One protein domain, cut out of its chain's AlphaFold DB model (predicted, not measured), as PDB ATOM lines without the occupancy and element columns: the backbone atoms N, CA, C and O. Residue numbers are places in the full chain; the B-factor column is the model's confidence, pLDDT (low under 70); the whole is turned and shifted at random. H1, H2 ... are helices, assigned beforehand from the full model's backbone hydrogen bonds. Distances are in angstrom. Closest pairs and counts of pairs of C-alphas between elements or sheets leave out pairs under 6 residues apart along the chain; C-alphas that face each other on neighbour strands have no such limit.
ATOM      1  N   CYS A   7     -17.658   7.091  97.413       93.69
ATOM      2  CA  CYS A   7     -16.305   7.084  97.964       93.69
ATOM      3  C   CYS A   7     -15.200   7.053  96.895       93.69
ATOM      4  O   CYS A   7     -14.066   7.415  97.203       93.69
ATOM      5  N   VAL A   8     -15.511   6.668  95.648       93.44
ATOM      6  CA  VAL A   8     -14.544   6.633  94.537       93.44
ATOM      7  C   VAL A   8     -13.978   8.025  94.240       93.44
ATOM      8  O   VAL A   8     -12.788   8.144  93.957       93.44
ATOM      9  N   ARG A   9     -14.779   9.086  94.415       93.38
ATOM     10  CA  ARG A   9     -14.346  10.486  94.233       93.38
ATOM     11  C   ARG A   9     -13.252  10.908  95.217       93.38
ATOM     12  O   ARG A   9     -12.457  11.786  94.915       93.38
ATOM     13  N   TYR A  10     -13.197  10.258  96.378       93.62
ATOM     14  CA  TYR A  10     -12.236  10.541  97.447       93.62
ATOM     15  C   TYR A  10     -11.101   9.514  97.508       93.62
ATOM     16  O   TYR A  10     -10.353   9.478  98.491       93.62
ATOM     17  N   LYS A  11     -10.987   8.641  96.497       94.06
ATOM     18  CA  LYS A  11      -9.997   7.562  96.457       94.06
ATOM     19  C   LYS A  11      -8.585   8.137  96.535       94.06
ATOM     20  O   LYS A  11      -8.173   8.956  95.720       94.06
ATOM     21  N   ALA A  12      -7.825   7.672  97.518       93.12
ATOM     22  CA  ALA A  12      -6.453   8.096  97.720       93.12
ATOM     23  C   ALA A  12      -5.495   7.305  96.819       93.12
ATOM     24  O   ALA A  12      -5.552   6.072  96.741       93.12
ATOM     25  N   GLN A  13      -4.565   8.019  96.190       91.25
ATOM     26  CA  GLN A  13      -3.476   7.417  95.422       91.25
ATOM     27  C   GLN A  13      -2.455   6.748  96.344       91.25
ATOM     28  O   GLN A  13      -2.284   7.147  97.495       91.25
ATOM     29  N   LYS A  14      -1.788   5.688  95.874       89.81
ATOM     30  CA  LYS A  14      -0.744   5.014  96.663       89.81
ATOM     31  C   LYS A  14       0.465   5.947  96.779       89.81
ATOM     32  O   LYS A  14       1.041   6.275  95.749       89.81
ATOM     33  N   PRO A  15       0.869   6.352  97.990       88.81
ATOM     34  CA  PRO A  15       2.055   7.171  98.131       88.81
ATOM     35  C   PRO A  15       3.303   6.295  97.942       88.81
ATOM     36  O   PRO A  15       3.320   5.122  98.331       88.81
ATOM     37  N   VAL A  16       4.335   6.856  97.316       86.88
ATOM     38  CA  VAL A  16       5.632   6.195  97.117       86.88
ATOM     39  C   VAL A  16       6.485   6.331  98.381       86.88
ATOM     40  O   VAL A  16       6.455   7.362  99.044       86.88
ATOM     41  N   GLY A  17       7.184   5.266  98.783       84.06
ATOM     42  CA  GLY A  17       8.116   5.264  99.928       84.06
ATOM     43  C   GLY A  17       7.502   5.398 101.337       84.06
ATOM     44  O   GLY A  17       8.152   5.070 102.336       84.06
ATOM     45  N   THR A  18       6.243   5.824 101.459       81.81
ATOM     46  CA  THR A  18       5.549   5.980 102.745       81.81
ATOM     47  C   THR A  18       4.332   5.074 102.890       81.81
ATOM     48  O   THR A  18       3.689   4.661 101.925       81.81
ATOM     49  N   GLY A  19       4.051   4.672 104.130       87.38
ATOM     50  CA  GLY A  19       2.912   3.816 104.435       87.38
ATOM     51  C   GLY A  19       1.607   4.599 104.317       87.38
ATOM     52  O   GLY A  19       1.503   5.700 104.843       87.38
ATOM     53  N   ARG A  20       0.568   4.007 103.711       90.62
ATOM     54  CA  ARG A  20      -0.744   4.663 103.503       90.62
ATOM     55  C   ARG A  20      -1.305   5.338 104.764       90.62
ATOM     56  O   ARG A  20      -1.746   6.477 104.704       90.62
ATOM     57  N   TYR A  21      -1.255   4.642 105.902       90.88
ATOM     58  CA  TYR A  21      -1.745   5.161 107.184       90.88
ATOM     59  C   TYR A  21      -0.867   6.276 107.762       90.88
ATOM     60  O   TYR A  21      -1.393   7.162 108.423       90.88
ATOM     61  N   ALA A  22       0.446   6.247 107.502       88.69
ATOM     62  CA  ALA A  22       1.355   7.316 107.917       88.69
ATOM     63  C   ALA A  22       1.061   8.606 107.137       88.69
ATOM     64  O   ALA A  22       1.043   9.684 107.709       88.69
ATOM     65  N   SER A  23       0.690   8.491 105.859       88.56
ATOM     66  CA  SER A  23       0.216   9.618 105.040       88.56
ATOM     67  C   SER A  23      -1.204  10.098 105.372       88.56
ATOM     68  O   SER A  23      -1.790  10.850 104.596       88.56
ATOM     69  N   GLY A  24      -1.816   9.611 106.457       90.00
ATOM     70  CA  GLY A  24      -3.172   9.991 106.858       90.00
ATOM     71  C   GLY A  24      -4.298   9.393 106.006       90.00
ATOM     72  O   GLY A  24      -5.459   9.768 106.184       90.00
ATOM     73  N   GLN A  25      -4.007   8.449 105.103       93.38
ATOM     74  CA  GLN A  25      -5.046   7.772 104.319       93.38
ATOM     75  C   GLN A  25      -5.822   6.798 105.199       93.38
ATOM     76  O   GLN A  25      -5.240   6.018 105.961       93.38
ATOM     77  N   ARG A  26      -7.146   6.790 105.052       94.81
ATOM     78  CA  ARG A  26      -8.035   5.969 105.882       94.81
ATOM     79  C   ARG A  26      -8.713   4.909 105.027       94.81
ATOM     80  O   ARG A  26      -9.155   5.211 103.920       94.81
ATOM     81  N   ARG A  27      -8.802   3.667 105.512       95.06
ATOM     82  CA  ARG A  27      -9.474   2.576 104.778       95.06
ATOM     83  C   ARG A  27     -10.917   2.435 105.242       95.06
ATOM     84  O   ARG A  27     -11.164   2.279 106.439       95.06
ATOM     85  N   CYS A  28     -11.858   2.418 104.306       95.19
ATOM     86  CA  CYS A  28     -13.211   1.956 104.588       95.19
ATOM     87  C   CYS A  28     -13.268   0.428 104.478       95.19
ATOM     88  O   CYS A  28     -12.736  -0.151 103.538       95.19
ATOM     89  N   GLN A  29     -13.905  -0.238 105.439       93.44
ATOM     90  CA  GLN A  29     -13.982  -1.701 105.464       93.44
ATOM     91  C   GLN A  29     -15.097  -2.264 104.584       93.44
ATOM     92  O   GLN A  29     -14.959  -3.369 104.091       93.44
ATOM     93  N   ILE A  30     -16.164  -1.487 104.384       94.50
ATOM     94  CA  ILE A  30     -17.291  -1.851 103.518       94.50
ATOM     95  C   ILE A  30     -16.962  -1.529 102.063       94.50
ATOM     96  O   ILE A  30     -17.159  -2.346 101.178       94.50
ATOM     97  N   CYS A  31     -16.453  -0.321 101.807       93.31
ATOM     98  CA  CYS A  31     -16.102   0.109 100.455       93.31
ATOM     99  C   CYS A  31     -14.725  -0.398 100.013       93.31
ATOM    100  O   CYS A  31     -14.343  -0.163  98.879       93.31
ATOM    101  N   GLU A  32     -13.950  -0.994 100.922       93.69
ATOM    102  CA  GLU A  32     -12.627  -1.594 100.689       93.69
ATOM    103  C   GLU A  32     -11.523  -0.674 100.143       93.69
ATOM    104  O   GLU A  32     -10.368  -1.089 100.005       93.69
ATOM    105  N   ILE A  33     -11.833   0.599  99.911       94.44
ATOM    106  CA  ILE A  33     -10.911   1.591  99.372       94.44
ATOM    107  C   ILE A  33     -10.247   2.445 100.456       94.44
ATOM    108  O   ILE A  33     -10.765   2.634 101.562       94.44
ATOM    109  N   PHE A  34      -9.087   2.996 100.103       95.38
ATOM    110  CA  PHE A  34      -8.437   4.063 100.854       95.38
ATOM    111  C   PHE A  34      -8.949   5.411 100.369       95.38
ATOM    112  O   PHE A  34      -8.974   5.653  99.163       95.38
ATOM    113  N   ILE A  35      -9.320   6.283 101.300       94.88
ATOM    114  CA  ILE A  35      -9.806   7.630 101.013       94.88
ATOM    115  C   ILE A  35      -8.995   8.687 101.758       94.88
ATOM    116  O   ILE A  35      -8.493   8.440 102.862       94.88
ATOM    117  N   LYS A  36      -8.880   9.868 101.146       93.50
ATOM    118  CA  LYS A  36      -8.380  11.081 101.802       93.50
ATOM    119  C   LYS A  36      -9.598  11.869 102.283       93.50
ATOM    120  O   LYS A  36     -10.245  12.548 101.496       93.50
ATOM    121  N   TRP A  37      -9.947  11.696 103.555       92.31
ATOM    122  CA  TRP A  37     -11.117  12.321 104.175       92.31
ATOM    123  C   TRP A  37     -10.795  12.735 105.609       92.31
ATOM    124  O   TRP A  37     -10.134  11.989 106.337       92.31
ATOM    125  N   GLU A  38     -11.267  13.910 106.009       90.44
ATOM    126  CA  GLU A  38     -10.980  14.491 107.322       90.44
ATOM    127  C   GLU A  38     -11.845  13.881 108.438       90.44
ATOM    128  O   GLU A  38     -11.379  13.699 109.566       90.44
ATOM    129  N   GLY A  39     -13.058  13.425 108.108       91.69
ATOM    130  CA  GLY A  39     -14.003  12.824 109.052       91.69
ATOM    131  C   GLY A  39     -13.731  11.353 109.388       91.69
ATOM    132  O   GLY A  39     -13.083  10.617 108.640       91.69
ATOM    133  N   LEU A  40     -14.245  10.895 110.531       93.88
ATOM    134  CA  LEU A  40     -14.060   9.515 111.006       93.88
ATOM    135  C   LEU A  40     -14.957   8.499 110.280       93.88
ATOM    136  O   LEU A  40     -14.701   7.298 110.337       93.88
ATOM    137  N   TRP A  41     -15.992   8.967 109.592       94.81
ATOM    138  CA  TRP A  41     -17.002   8.142 108.938       94.81
ATOM    139  C   TRP A  41     -16.855   8.199 107.421       94.81
ATOM    140  O   TRP A  41     -16.493   9.229 106.852       94.81
ATOM    141  N   CYS A  42     -17.117   7.076 106.756       94.44
ATOM    142  CA  CYS A  42     -17.079   7.004 105.304       94.44
ATOM    143  C   CYS A  42     -18.241   7.815 104.709       94.44
ATOM    144  O   CYS A  42     -19.389   7.503 105.027       94.44
ATOM    145  N   PRO A  43     -17.991   8.753 103.776       93.19
ATOM    146  CA  PRO A  43     -19.050   9.558 103.156       93.19
ATOM    147  C   PRO A  43     -20.017   8.737 102.284       93.19
ATOM    148  O   PRO A  43     -21.042   9.234 101.841       93.19
ATOM    149  N   CYS A  44     -19.686   7.475 102.003       93.69
ATOM    150  CA  CYS A  44     -20.452   6.605 101.119       93.69
ATOM    151  C   CYS A  44     -21.360   5.630 101.877       93.69
ATOM    152  O   CYS A  44     -22.562   5.582 101.639       93.69
ATOM    153  N   CYS A  45     -20.794   4.828 102.781       94.69
ATOM    154  CA  CYS A  45     -21.528   3.789 103.512       94.69
ATOM    155  C   CYS A  45     -21.758   4.125 104.991       94.69
ATOM    156  O   CYS A  45     -22.307   3.299 105.714       94.69
ATOM    157  N   GLY A  46     -21.275   5.279 105.466       92.75
ATOM    158  CA  GLY A  46     -21.378   5.672 106.871       92.75
ATOM    159  C   GLY A  46     -20.570   4.798 107.832       92.75
ATOM    160  O   GLY A  46     -20.706   4.949 109.034       92.75
ATOM    161  N   TYR A  47     -19.730   3.875 107.349       94.56
ATOM    162  CA  TYR A  47     -18.921   3.023 108.222       94.56
ATOM    163  C   TYR A  47     -17.705   3.763 108.774       94.56
ATOM    164  O   TYR A  47     -17.083   4.568 108.073       94.56
ATOM    165  N   ARG A  48     -17.317   3.441 110.011       95.00
ATOM    166  CA  ARG A  48     -16.147   4.027 110.666       95.00
ATOM    167  C   ARG A  48     -14.869   3.694 109.895       95.00
ATOM    168  O   ARG A  48     -14.532   2.532 109.665       95.00
ATOM    169  N   LEU A  49     -14.134   4.724 109.504       95.38
ATOM    170  CA  LEU A  49     -12.884   4.591 108.777       95.38
ATOM    171  C   LEU A  49     -11.770   4.091 109.689       95.38
ATOM    172  O   LEU A  49     -11.608   4.514 110.837       95.38
ATOM    173  N   ARG A  50     -10.950   3.206 109.138       94.50
ATOM    174  CA  ARG A  50      -9.799   2.648 109.825       94.50
ATOM    175  C   ARG A  50      -8.580   3.541 109.612       94.50
ATOM    176  O   ARG A  50      -8.180   3.785 108.475       94.50
ATOM    177  N   THR A  51      -7.962   3.956 110.713       93.69
ATOM    178  CA  THR A  51      -6.743   4.788 110.743       93.69
ATOM    179  C   THR A  51      -5.480   4.006 111.108       93.69
ATOM    180  O   THR A  51      -4.377   4.522 110.981       93.69
ATOM    181  N   LYS A  52      -5.618   2.750 111.554       91.69
ATOM    182  CA  LYS A  52      -4.502   1.890 111.974       91.69
ATOM    183  C   LYS A  52      -4.544   0.538 111.241       91.69
ATOM    184  O   LYS A  52      -5.633   0.004 111.034       91.69
ATOM    185  N   PRO A  53      -3.394  -0.058 110.881       93.06
ATOM    186  CA  PRO A  53      -3.326  -1.410 110.325       93.06
ATOM    187  C   PRO A  53      -3.976  -2.463 111.235       93.06
ATOM    188  O   PRO A  53      -4.029  -2.288 112.452       93.06
ATOM    189  N   ARG A  54      -4.436  -3.584 110.656       91.31
ATOM    190  CA  ARG A  54      -4.987  -4.714 111.433       91.31
ATOM    191  C   ARG A  54      -3.902  -5.476 112.192       91.31
ATOM    192  O   ARG A  54      -4.087  -5.784 113.360       91.31
ATOM    193  N   ASN A  55      -2.786  -5.764 111.520       92.56
ATOM    194  CA  ASN A  55      -1.762  -6.655 112.061       92.56
ATOM    195  C   ASN A  55      -0.858  -5.919 113.045       92.56
ATOM    196  O   ASN A  55      -0.408  -4.798 112.778       92.56
ATOM    197  N   LEU A  56      -0.528  -6.601 114.141       92.81
ATOM    198  CA  LEU A  56       0.279  -6.056 115.228       92.81
ATOM    199  C   LEU A  56       1.665  -5.595 114.746       92.81
ATOM    200  O   LEU A  56       2.074  -4.479 115.065       92.81
ATOM    201  N   LYS A  57       2.319  -6.385 113.878       92.12
ATOM    202  CA  LYS A  57       3.607  -6.048 113.240       92.12
ATOM    203  C   LYS A  57       3.568  -4.684 112.538       92.12
ATOM    204  O   LYS A  57       4.408  -3.822 112.781       92.12
ATOM    205  N   TYR A  58       2.550  -4.443 111.708       89.62
ATOM    206  CA  TYR A  58       2.405  -3.168 110.993       89.62
ATOM    207  C   TYR A  58       1.944  -2.025 111.906       89.62
ATOM    208  O   TYR A  58       2.299  -0.872 111.665       89.62
ATOM    209  N   LYS A  59       1.193  -2.323 112.974       93.06
ATOM    210  CA  LYS A  59       0.804  -1.338 113.994       93.06
ATOM    211  C   LYS A  59       2.010  -0.850 114.806       93.06
ATOM    212  O   LYS A  59       2.049   0.323 115.164       93.06
ATOM    213  N   ALA A  60       2.976  -1.720 115.101       93.81
ATOM    214  CA  ALA A  60       4.244  -1.331 115.719       93.81
ATOM    215  C   ALA A  60       5.072  -0.447 114.772       93.81
ATOM    216  O   ALA A  60       5.465   0.649 115.159       93.81
ATOM    217  N   LYS A  61       5.215  -0.850 113.500       90.44
ATOM    218  CA  LYS A  61       5.927  -0.054 112.484       90.44
ATOM    219  C   LYS A  61       5.334   1.348 112.292       90.44
ATOM    220  O   LYS A  61       6.079   2.309 112.147       90.44
ATOM    221  N   LEU A  62       4.002   1.472 112.299       90.62
ATOM    222  CA  LEU A  62       3.342   2.778 112.212       90.62
ATOM    223  C   LEU A  62       3.660   3.653 113.430       90.62
ATOM    224  O   LEU A  62       3.932   4.831 113.252       90.62
ATOM    225  N   ARG A  63       3.643   3.087 114.645       91.94
ATOM    226  CA  ARG A  63       3.959   3.831 115.874       91.94
ATOM    227  C   ARG A  63       5.386   4.374 115.862       91.94
ATOM    228  O   ARG A  63       5.550   5.568 116.047       91.94
ATOM    229  N   ALA A  64       6.367   3.526 115.548       92.19
ATOM    230  CA  ALA A  64       7.770   3.937 115.471       92.19
ATOM    231  C   ALA A  64       7.987   5.086 114.469       92.19
ATOM    232  O   ALA A  64       8.755   6.005 114.723       92.19
ATOM    233  N   ARG A  65       7.274   5.060 113.335       88.88
ATOM    234  CA  ARG A  65       7.379   6.109 112.317       88.88
ATOM    235  C   ARG A  65       6.712   7.415 112.740       88.88
ATOM    236  O   ARG A  65       7.317   8.459 112.589       88.88
ATOM    237  N   VAL A  66       5.518   7.351 113.332       89.38
ATOM    238  CA  VAL A  66       4.842   8.540 113.884       89.38
ATOM    239  C   VAL A  66       5.689   9.198 114.977       89.38
ATOM    240  O   VAL A  66       5.727  10.420 115.073       89.38
ATOM    241  N   GLU A  67       6.376   8.399 115.791       92.19
ATOM    242  CA  GLU A  67       7.295   8.903 116.807       92.19
ATOM    243  C   GLU A  67       8.501   9.608 116.176       92.19
ATOM    244  O   GLU A  67       8.754  10.762 116.516       92.19
ATOM    245  N   ALA A  68       9.164   8.980 115.199       89.31
ATOM    246  CA  ALA A  68      10.250   9.604 114.439       89.31
ATOM    247  C   ALA A  68       9.814  10.930 113.785       89.31
ATOM    248  O   ALA A  68      10.435  11.962 114.036       89.31
TER     249      ALA A  68
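Overview. This is residues 7 to 68 of the 127 residues of an uncharacterized protein of Nitrosopumilus sp. H8 (UniProt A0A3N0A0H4). This domain has little regular structure: a winding body of loops, with the helix H2 at one end of its longest axis and the very short H1 towards the other end. Within the loops, residues 26 to 27 pair antiparallel with residues 34 to 35. The printed part has 62 residues with two named helices, H1 then H2, and no named strand; its class is all helix, though the named elements hold only 17 residues. It is compact, with a radius of gyration of the C-alphas of 11.7 A, and spans 33 by 22 by 17 A.

Arrangement. H2, residues 56 to 68, is apart from H1, residues 7 to 10. Every O i to N i+4 pair in H2 is within hydrogen-bond range; H1 is too short for such a pair, and its one O i to N i+3 pair is within range.

Along the chain. H2 is 18.6 A long, from C-alpha 56 at (0.279, -6.056, 115.228) to C-alpha 68 at (10.250, 9.604, 114.439). H1 is 5.4 A long and begins at C-alpha 7, (-16.305, 7.084, 97.964).

Size, cuts and confidence. The C-alphas farthest apart, those of Cys 45 and Ala 68, are 34.1 A apart. The printed part has no cut. The link from H1 to H2, residues 11 to 55, is long. Mean pLDDT of the printed part is 92.1, and no printed residue is under 70.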